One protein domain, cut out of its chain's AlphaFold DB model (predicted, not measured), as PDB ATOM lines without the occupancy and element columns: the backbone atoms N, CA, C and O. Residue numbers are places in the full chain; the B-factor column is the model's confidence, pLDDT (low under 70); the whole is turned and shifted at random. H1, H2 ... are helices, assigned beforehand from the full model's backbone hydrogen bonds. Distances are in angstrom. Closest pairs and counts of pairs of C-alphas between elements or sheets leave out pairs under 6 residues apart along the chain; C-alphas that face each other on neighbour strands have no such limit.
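Overview. This is residues 2 to 72 of the 73 residues of an uncharacterized protein of Lactobacillus hayakitensis DSM 18933 = JCM 14209 (UniProt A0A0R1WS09). Three helices joined by tight turns make a loose cluster: H4, the longest, stands nearly at right angles to H2, and H3 folds back from the end of H2. H1 and the looping residues 6 to 25 form a head near the start of H2, while residues 65 to 72 stick out from the cluster. The 71 printed residues hold four named helices, H1 to H4 in chain order, and no named strand; the class is all helix. The whole is loose, with a radius of gyration of the C-alphas of 13.9 A and spans of 40 by 28 by 20 A.

Arrangement. Begin with H4, residues 54 to 70, whose residues 57 to 60 only just touch H2, residues 26 to 41, with 3 pairs of C-alphas within 8 A. Look there at the C-alphas of Phe 32 and Tyr 60, the closest, 6.8 A apart; the two helices are about perpendicular, at 81 degrees. H3, residues 43 to 52, touches residues 35 to 39 of H2, with the C-alphas of Ala 38 and Leu 46 the closest at 5.0 A. These two run opposite ways at a steep tilt of 46 degrees. H3 and H4 are close but not clearly touching, the closest C-alphas, Lys 50 and Tyr 57, being 6.4 A apart. H1, residues 2 to 5, is close to H2 but not clearly touching, with the C-alphas of Ala 4 and Gln 27 the closest at 6.9 A; it is apart from H3 and H4. In H2, H3 and H4 every O i to N i+4 pair is within hydrogen-bond range; H1 is too short for one.

Along the chain. Find C-alpha 54 at (91.174, 146.507, 75.705); from there H4 runs 24.3 A to C-alpha 70 at (93.997, 163.366, 92.920). H2 starts at C-alpha 26, (82.652, 141.636, 93.220), and is 21.9 A long. H3 measures 14.4 A and H1 5.2 A.

Size, cuts and confidence. The C-alphas of Lys 9 and Lys 72, the two farthest apart, are 42.4 A from each other. The printed part has no cut; the link from H1 to H2 is long, with 20 residues. Mean pLDDT of the printed part is 90.5, and residues 71 to 72 are under 70.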
ATOM      1  N   VAL A   2      85.100 133.008  86.280       79.75
ATOM      2  CA  VAL A   2      84.230 131.997  85.620       79.75
ATOM      3  C   VAL A   2      83.084 131.519  86.524       79.75
ATOM      4  O   VAL A   2      81.932 131.462  86.095       79.75
ATOM      5  N   GLU A   3      83.368 131.246  87.797       84.06
ATOM      6  CA  GLU A   3      82.327 130.876  88.764       84.06
ATOM      7  C   GLU A   3      81.295 132.002  88.959       84.06
ATOM      8  O   GLU A   3      80.096 131.744  89.023       84.06
ATOM      9  N   ALA A   4      81.740 133.262  88.966       81.50
ATOM     10  CA  ALA A   4      80.878 134.436  89.081       81.50
ATOM     11  C   ALA A   4      79.953 134.588  87.863       81.50
ATOM     12  O   ALA A   4      78.736 134.701  88.010       81.50
ATOM     13  N   THR A   5      80.518 134.520  86.653       82.75
ATOM     14  CA  THR A   5      79.781 134.624  85.382       82.75
ATOM     15  C   THR A   5      78.747 133.510  85.236       82.75
ATOM     16  O   THR A   5      77.691 133.701  84.641       82.75
ATOM     17  N   THR A   6      79.028 132.346  85.818       84.81
ATOM     18  CA  THR A   6      78.155 131.172  85.752       84.81
ATOM     19  C   THR A   6      77.253 131.028  86.979       84.81
ATOM     20  O   THR A   6      76.532 130.038  87.091       84.81
ATOM     21  N   LYS A   7      77.264 132.008  87.896       78.00
ATOM     22  CA  LYS A   7      76.500 132.011  89.156       78.00
ATOM     23  C   LYS A   7      76.715 130.742  89.995       78.00
ATOM     24  O   LYS A   7      75.775 130.195  90.563       78.00
ATOM     25  N   GLY A   8      77.952 130.254  90.047       77.69
ATOM     26  CA  GLY A   8      78.338 129.060  90.799       77.69
ATOM     27  C   GLY A   8      77.939 127.735  90.146       77.69
ATOM     28  O   GLY A   8      78.093 126.691  90.777       77.69
ATOM     29  N   LYS A   9      77.446 127.745  88.897       83.94
ATOM     30  CA  LYS A   9      77.152 126.514  88.144       83.94
ATOM     31  C   LYS A   9      78.415 125.690  87.897       83.94
ATOM     32  O   LYS A   9      78.366 124.468  87.979       83.94
ATOM     33  N   TYR A  10      79.526 126.356  87.595       84.12
ATOM     34  CA  TYR A  10      80.830 125.716  87.484       84.12
ATOM     35  C   TYR A  10      81.680 126.143  88.673       84.12
ATOM     36  O   TYR A  10      81.960 127.329  88.829       84.12
ATOM     37  N   GLN A  11      82.051 125.170  89.501       84.44
ATOM     38  CA  GLN A  11      82.936 125.340  90.649       84.44
ATOM     39  C   GLN A  11      84.289 124.754  90.261       84.44
ATOM     40  O   GLN A  11      84.438 123.544  90.129       84.44
ATOM     41  N   LEU A  12      85.247 125.632  89.991       82.56
ATOM     42  CA  LEU A  12      86.609 125.278  89.618       82.56
ATOM     43  C   LEU A  12      87.460 124.977  90.857       82.56
ATOM     44  O   LEU A  12      88.497 124.339  90.730       82.56
ATOM     45  N   GLY A  13      87.026 125.427  92.042       76.19
ATOM     46  CA  GLY A  13      87.717 125.169  93.309       76.19
ATOM     47  C   GLY A  13      88.929 126.074  93.550       76.19
ATOM     48  O   GLY A  13      89.728 125.800  94.439       76.19
ATOM     49  N   TYR A  14      89.060 127.157  92.779       75.19
ATOM     50  CA  TYR A  14      90.133 128.143  92.902       75.19
ATOM     51  C   TYR A  14      89.560 129.537  93.182       75.19
ATOM     52  O   TYR A  14      88.664 130.002  92.476       75.19
ATOM     53  N   GLY A  15      90.133 130.232  94.168       76.38
ATOM     54  CA  GLY A  15      89.742 131.593  94.543       76.38
ATOM     55  C   GLY A  15      88.661 131.634  95.626       76.38
ATOM     56  O   GLY A  15      88.784 130.972  96.655       76.38
ATOM     57  N   HIS A  16      87.633 132.458  95.421       85.69
ATOM     58  CA  HIS A  16      86.575 132.708  96.402       85.69
ATOM     59  C   HIS A  16      85.397 131.728  96.289       85.69
ATOM     60  O   HIS A  16      85.014 131.331  95.194       85.69
ATOM     61  N   GLY A  17      84.768 131.393  97.422       83.62
ATOM     62  CA  GLY A  17      83.576 130.535  97.452       83.62
ATOM     63  C   GLY A  17      82.319 131.194  96.863       83.62
ATOM     64  O   GLY A  17      82.232 132.413  96.753       83.62
ATOM     65  N   ILE A  18      81.288 130.399  96.550       82.44
ATOM     66  CA  ILE A  18      80.071 130.861  95.844       82.44
ATOM     67  C   ILE A  18      79.368 132.038  96.537       82.44
ATOM     68  O   ILE A  18      78.794 132.905  95.878       82.44
ATOM     69  N   SER A  19      79.395 132.080  97.871       86.25
ATOM     70  CA  SER A  19      78.802 133.168  98.653       86.25
ATOM     71  C   SER A  19      79.468 134.520  98.396       86.25
ATOM     72  O   SER A  19      78.778 135.532  98.455       86.25
ATOM     73  N   TYR A  20      80.757 134.546  98.053       87.88
ATOM     74  CA  TYR A  20      81.478 135.770  97.710       87.88
ATOM     75  C   TYR A  20      80.854 136.458  96.492       87.88
ATOM     76  O   TYR A  20      80.613 137.660  96.500       87.88
ATOM     77  N   TRP A  21      80.462 135.686  95.477       85.50
ATOM     78  CA  TRP A  21      79.857 136.227  94.257       85.50
ATOM     79  C   TRP A  21      78.450 136.809  94.458       85.50
ATOM     80  O   TRP A  21      77.904 137.402  93.529       85.50
ATOM     81  N   LYS A  22      77.854 136.649  95.648       85.94
ATOM     82  CA  LYS A  22      76.570 137.270  96.005       85.94
ATOM     83  C   LYS A  22      76.726 138.727  96.442       85.94
ATOM     84  O   LYS A  22      75.737 139.457  96.409       85.94
ATOM     85  N   TYR A  23      77.923 139.154  96.848       88.50
ATOM     86  CA  TYR A  23      78.151 140.553  97.191       88.50
ATOM     87  C   TYR A  23      78.116 141.419  95.921       88.50
ATOM     88  O   TYR A  23      78.676 141.031  94.887       88.50
ATOM     89  N   PRO A  24      77.459 142.592  95.961       88.75
ATOM     90  CA  PRO A  24      77.431 143.498  94.823       88.75
ATOM     91  C   PRO A  24      78.843 143.865  94.357       88.75
ATOM     92  O   PRO A  24      79.740 144.051  95.174       88.75
ATOM     93  N   ARG A  25      79.021 144.028  93.041       90.12
ATOM     94  CA  ARG A  25      80.245 144.574  92.416       90.12
ATOM     95  C   ARG A  25      81.523 143.726  92.569       90.12
ATOM     96  O   ARG A  25      82.587 144.177  92.163       90.12
ATOM     97  N   MET A  26      81.452 142.487  93.069       90.50
ATOM     98  CA  MET A  26      82.652 141.636  93.220       90.50
ATOM     99  C   MET A  26      83.319 141.260  91.898       90.50
ATOM    100  O   MET A  26      84.531 141.108  91.849       90.50
ATOM    101  N   GLN A  27      82.558 141.147  90.805       88.25
ATOM    102  CA  GLN A  27      83.155 140.932  89.482       88.25
ATOM    103  C   GLN A  27      84.019 142.123  89.051       88.25
ATOM    104  O   GLN A  27      85.105 141.921  88.513       88.25
ATOM    105  N   ASP A  28      83.565 143.345  89.337       90.94
ATOM    106  CA  ASP A  28      84.299 144.565  89.004       90.94
ATOM    107  C   ASP A  28      85.550 144.692  89.880       90.94
ATOM    108  O   ASP A  28      86.638 144.946  89.369       90.94
ATOM    109  N   ALA A  29      85.418 144.446  91.189       92.38
ATOM    110  CA  ALA A  29      86.539 144.467  92.127       92.38
ATOM    111  C   ALA A  29      87.639 143.464  91.730       92.38
ATOM    112  O   ALA A  29      88.817 143.815  91.691       92.38
ATOM    113  N   GLU A  30      87.251 142.244  91.355       92.25
ATOM    114  CA  GLU A  30      88.176 141.211  90.880       92.25
ATOM    115  C   GLU A  30      88.813 141.556  89.531       92.25
ATOM    116  O   GLU A  30      89.973 141.216  89.296       92.25
ATOM    117  N   PHE A  31      88.098 142.253  88.641       93.06
ATOM    118  CA  PHE A  31      88.710 142.765  87.417       93.06
ATOM    119  C   PHE A  31      89.813 143.777  87.739       93.06
ATOM    120  O   PHE A  31      90.918 143.641  87.217       93.06
ATOM    121  N   PHE A  32      89.549 144.741  88.628       95.25
ATOM    122  CA  PHE A  32      90.561 145.703  89.075       95.25
ATOM    123  C   PHE A  32      91.759 144.997  89.724       95.25
ATOM    124  O   PHE A  32      92.894 145.257  89.338       95.25
ATOM    125  N   ALA A  33      91.531 144.051  90.639       94.06
ATOM    126  CA  ALA A  33      92.608 143.290  91.276       94.06
ATOM    127  C   ALA A  33      93.438 142.483  90.259       94.06
ATOM    128  O   ALA A  33      94.672 142.491  90.301       94.06
ATOM    129  N   GLY A  34      92.770 141.819  89.311       94.69
ATOM    130  CA  GLY A  34      93.411 141.044  88.253       94.69
ATOM    131  C   GLY A  34      94.220 141.908  87.285       94.69
ATOM    132  O   GLY A  34      95.355 141.558  86.961       94.69
ATOM    133  N   ALA A  35      93.671 143.051  86.861       96.88
ATOM    134  CA  ALA A  35      94.361 144.013  86.007       96.88
ATOM    135  C   ALA A  35      95.591 144.602  86.712       96.88
ATOM    136  O   ALA A  35      96.672 144.612  86.119       96.88
ATOM    137  N   SER A  36      95.470 144.997  87.984       96.38
ATOM    138  CA  SER A  36      96.593 145.480  88.794       96.38
ATOM    139  C   SER A  36      97.695 144.437  88.926       96.38
ATOM    140  O   SER A  36      98.852 144.717  88.612       96.38
ATOM    141  N   SER A  37      97.348 143.211  89.332       96.81
ATOM    142  CA  SER A  37      98.321 142.126  89.493       96.81
ATOM    143  C   SER A  37      99.049 141.841  88.177       96.81
ATOM    144  O   SER A  37     100.277 141.884  88.130       96.81
ATOM    145  N   ALA A  38      98.311 141.674  87.073       97.44
ATOM    146  CA  ALA A  38      98.904 141.430  85.760       97.44
ATOM    147  C   ALA A  38      99.825 142.570  85.299       97.44
ATOM    148  O   ALA A  38     100.905 142.306  84.772       97.44
ATOM    149  N   THR A  39      99.425 143.823  85.539       96.75
ATOM    150  CA  THR A  39     100.219 145.014  85.202       96.75
ATOM    151  C   THR A  39     101.553 145.033  85.943       96.75
ATOM    152  O   THR A  39     102.574 145.362  85.347       96.75
ATOM    153  N   VAL A  40     101.556 144.661  87.224       95.81
ATOM    154  CA  VAL A  40     102.745 144.744  88.084       95.81
ATOM    155  C   VAL A  40     103.663 143.531  87.935       95.81
ATOM    156  O   VAL A  40     104.881 143.685  88.001       95.81
ATOM    157  N   ASN A  41     103.115 142.322  87.771       96.50
ATOM    158  CA  ASN A  41     103.893 141.093  87.966       96.50
ATOM    159  C   ASN A  41     103.728 140.004  86.891       96.50
ATOM    160  O   ASN A  41     104.438 139.002  86.957       96.50
ATOM    161  N   ASN A  42     102.832 140.150  85.905       97.00
ATOM    162  CA  ASN A  42     102.547 139.065  84.957       97.00
ATOM    163  C   ASN A  42     102.225 139.572  83.542       97.00
ATOM    164  O   ASN A  42     101.065 139.665  83.128       97.00
ATOM    165  N   SER A  43     103.284 139.822  82.766       96.31
ATOM    166  CA  SER A  43     103.204 140.337  81.391       96.31
ATOM    167  C   SER A  43     102.374 139.459  80.449       96.31
ATOM    168  O   SER A  43     101.593 139.982  79.661       96.31
ATOM    169  N   LYS A  44     102.462 138.128  80.565       97.50
ATOM    170  CA  LYS A  44     101.672 137.203  79.732       97.50
ATOM    171  C   LYS A  44     100.174 137.337  79.997       97.50
ATOM    172  O   LYS A  44      99.377 137.373  79.064       97.50
ATOM    173  N   SER A  45      99.777 137.436  81.265       96.25
ATOM    174  CA  SER A  45      98.369 137.661  81.616       96.25
ATOM    175  C   SER A  45      97.906 139.039  81.150       96.25
ATOM    176  O   SER A  45      96.790 139.178  80.649       96.25
ATOM    177  N   LEU A  46      98.781 140.043  81.237       97.88
ATOM    178  CA  LEU A  46      98.493 141.388  80.756       97.88
ATOM    179  C   LEU A  46      98.236 141.424  79.242       97.88
ATOM    180  O   LEU A  46      97.299 142.087  78.803       97.88
ATOM    181  N   GLU A  47      99.018 140.697  78.442       98.00
ATOM    182  CA  GLU A  47      98.793 140.572  76.995       98.00
ATOM    183  C   GLU A  47      97.409 139.991  76.681       98.00
ATOM    184  O   GLU A  47      96.692 140.516  75.829       98.00
ATOM    185  N   VAL A  48      96.996 138.948  77.408       97.50
ATOM    186  CA  VAL A  48      95.665 138.339  77.257       97.50
ATOM    187  C   VAL A  48      94.562 139.336  77.620       97.50
ATOM    188  O   VAL A  48      93.591 139.477  76.871       97.50
ATOM    189  N   ILE A  49      94.717 140.072  78.726       96.75
ATOM    190  CA  ILE A  49      93.756 141.100  79.150       96.75
ATOM    191  C   ILE A  49      93.639 142.197  78.090       96.75
ATOM    192  O   ILE A  49      92.531 142.505  77.659       96.75
ATOM    193  N   LYS A  50      94.761 142.745  77.607       97.69
ATOM    194  CA  LYS A  50      94.771 143.785  76.565       97.69
ATOM    195  C   LYS A  50      94.157 143.297  75.254       97.69
ATOM    196  O   LYS A  50      93.458 144.056  74.591       97.69
ATOM    197  N   LYS A  51      94.381 142.031  74.889       97.94
ATOM    198  CA  LYS A  51      93.830 141.432  73.668       97.94
ATOM    199  C   LYS A  51      92.309 141.285  73.721       97.94
ATOM    200  O   LYS A  51      91.641 141.575  72.733       97.94
ATOM    201  N   HIS A  52      91.763 140.809  74.840       96.94
ATOM    202  CA  HIS A  52      90.342 140.460  74.935       96.94
ATOM    203  C   HIS A  52      89.469 141.552  75.562       96.94
ATOM    204  O   HIS A  52      88.294 141.663  75.218       96.94
ATOM    205  N   PHE A  53      90.035 142.386  76.434       95.81
ATOM    206  CA  PHE A  53      89.323 143.434  77.168       95.81
ATOM    207  C   PHE A  53      90.018 144.807  77.071       95.81
ATOM    208  O   PHE A  53      90.194 145.476  78.092       95.81
ATOM    209  N   PRO A  54      90.384 145.283  75.862       97.19
ATOM    210  CA  PRO A  54      91.174 146.507  75.705       97.19
ATOM    211  C   PRO A  54      90.492 147.742  76.308       97.19
ATOM    212  O   PRO A  54      91.136 148.529  76.990       97.19
ATOM    213  N   ARG A  55      89.172 147.893  76.120       97.88
ATOM    214  CA  ARG A  55      88.423 149.042  76.663       97.88
ATOM    215  C   ARG A  55      88.378 149.036  78.190       97.88
ATOM    216  O   ARG A  55      88.581 150.071  78.804       97.88
ATOM    217  N   ALA A  56      88.141 147.874  78.799       96.12
ATOM    218  CA  ALA A  56      88.094 147.764  80.254       96.12
ATOM    219  C   ALA A  56      89.473 148.022  80.878       96.12
ATOM    220  O   ALA A  56      89.563 148.674  81.912       96.12
ATOM    221  N   TYR A  57      90.546 147.565  80.222       97.62
ATOM    222  CA  TYR A  57      91.907 147.859  80.658       97.62
ATOM    223  C   TYR A  57      92.250 149.354  80.539       97.62
ATOM    224  O   TYR A  57      92.863 149.902  81.448       97.62
ATOM    225  N   ASN A  58      91.810 150.035  79.477       98.00
ATOM    226  CA  ASN A  58      91.986 151.486  79.358       98.00
ATOM    227  C   ASN A  58      91.240 152.243  80.464       98.00
ATOM    228  O   ASN A  58      91.842 153.083  81.120       98.00
ATOM    229  N   ASN A  59      89.983 151.886  80.749       97.00
ATOM    230  CA  ASN A  59      89.242 152.486  81.864       97.00
ATOM    231  C   ASN A  59      89.933 152.236  83.218       97.00
ATOM    232  O   ASN A  59      89.902 153.087  84.098       97.00
ATOM    233  N   TYR A  60      90.553 151.064  83.404       96.50
ATOM    234  CA  TYR A  60      91.370 150.786  84.587       96.50
ATOM    235  C   TYR A  60      92.553 151.761  84.693       96.50
ATOM    236  O   TYR A  60      92.776 152.310  85.770       96.50
ATOM    237  N   LEU A  61      93.271 152.013  83.591       97.06
ATOM    238  CA  LEU A  61      94.376 152.978  83.570       97.06
ATOM    239  C   LEU A  61      93.898 154.396  83.893       97.06
ATOM    240  O   LEU A  61      94.496 155.037  84.746       97.06
ATOM    241  N   GLU A  62      92.786 154.839  83.305       97.38
ATOM    242  CA  GLU A  62      92.199 156.155  83.599       97.38
ATOM    243  C   GLU A  62      91.901 156.332  85.095       97.38
ATOM    244  O   GLU A  62      92.166 157.387  85.669       97.38
ATOM    245  N   VAL A  63      91.385 155.290  85.753       95.50
ATOM    246  CA  VAL A  63      91.135 155.317  87.202       95.50
ATOM    247  C   VAL A  63      92.439 155.365  87.995       95.50
ATOM    248  O   VAL A  63      92.529 156.115  88.965       95.50
ATOM    249  N   VAL A  64      93.447 154.581  87.609       94.56
ATOM    250  CA  VAL A  64      94.762 154.583  88.272       94.56
ATOM    251  C   VAL A  64      95.432 155.950  88.151       94.56
ATOM    252  O   VAL A  64      95.925 156.472  89.150       94.56
ATOM    253  N   ASP A  65      95.403 156.550  86.965       95.44
ATOM    254  CA  ASP A  65      95.963 157.877  86.710       95.44
ATOM    255  C   ASP A  65      95.219 158.940  87.523       95.44
ATOM    256  O   ASP A  65      95.847 159.715  88.245       95.44
ATOM    257  N   TRP A  66      93.883 158.894  87.535       96.06
ATOM    258  CA  TRP A  66      93.077 159.795  88.356       96.06
ATOM    259  C   TRP A  66      93.422 159.693  89.849       96.06
ATOM    260  O   TRP A  66      93.549 160.720  90.517       96.06
ATOM    261  N   ILE A  67      93.618 158.477  90.379       94.00
ATOM    262  CA  ILE A  67      94.046 158.260  91.771       94.00
ATOM    263  C   ILE A  67      95.453 158.824  92.004       94.00
ATOM    264  O   ILE A  67      95.682 159.457  93.029       94.00
ATOM    265  N   ASN A  68      96.397 158.636  91.084       90.94
ATOM    266  CA  ASN A  68      97.753 159.168  91.241       90.94
ATOM    267  C   ASN A  68      97.780 160.705  91.245       90.94
ATOM    268  O   ASN A  68      98.571 161.315  91.969       90.94
ATOM    269  N   GLU A  69      96.909 161.333  90.458       94.06
ATOM    270  CA  GLU A  69      96.808 162.788  90.340       94.06
ATOM    271  C   GLU A  69      96.028 163.433  91.498       94.06
ATOM    272  O   GLU A  69      96.400 164.513  91.960       94.06
ATOM    273  N   ASN A  70      94.973 162.773  91.994       91.81
ATOM    274  CA  ASN A  70      93.997 163.366  92.920       91.81
ATOM    275  C   ASN A  70      93.939 162.681  94.295       91.81
ATOM    276  O   ASN A  70      93.351 163.217  95.229       91.81
ATOM    277  N   GLY A  71      94.542 161.504  94.443       69.56
ATOM    278  CA  GLY A  71      94.502 160.672  95.648       69.56
ATOM    279  C   GLY A  71      95.537 161.031  96.713       69.56
ATOM    280  O   GLY A  71      95.800 160.212  97.595       69.56
ATOM    281  N   LYS A  72      96.140 162.225  96.654       58.50
ATOM    282  CA  LYS A  72      96.958 162.733  97.760       58.50
ATOM    283  C   LYS A  72      96.037 163.071  98.936       58.50
ATOM    284  O   LYS A  72      95.333 164.077  98.889       58.50
TER     285      LYS A  72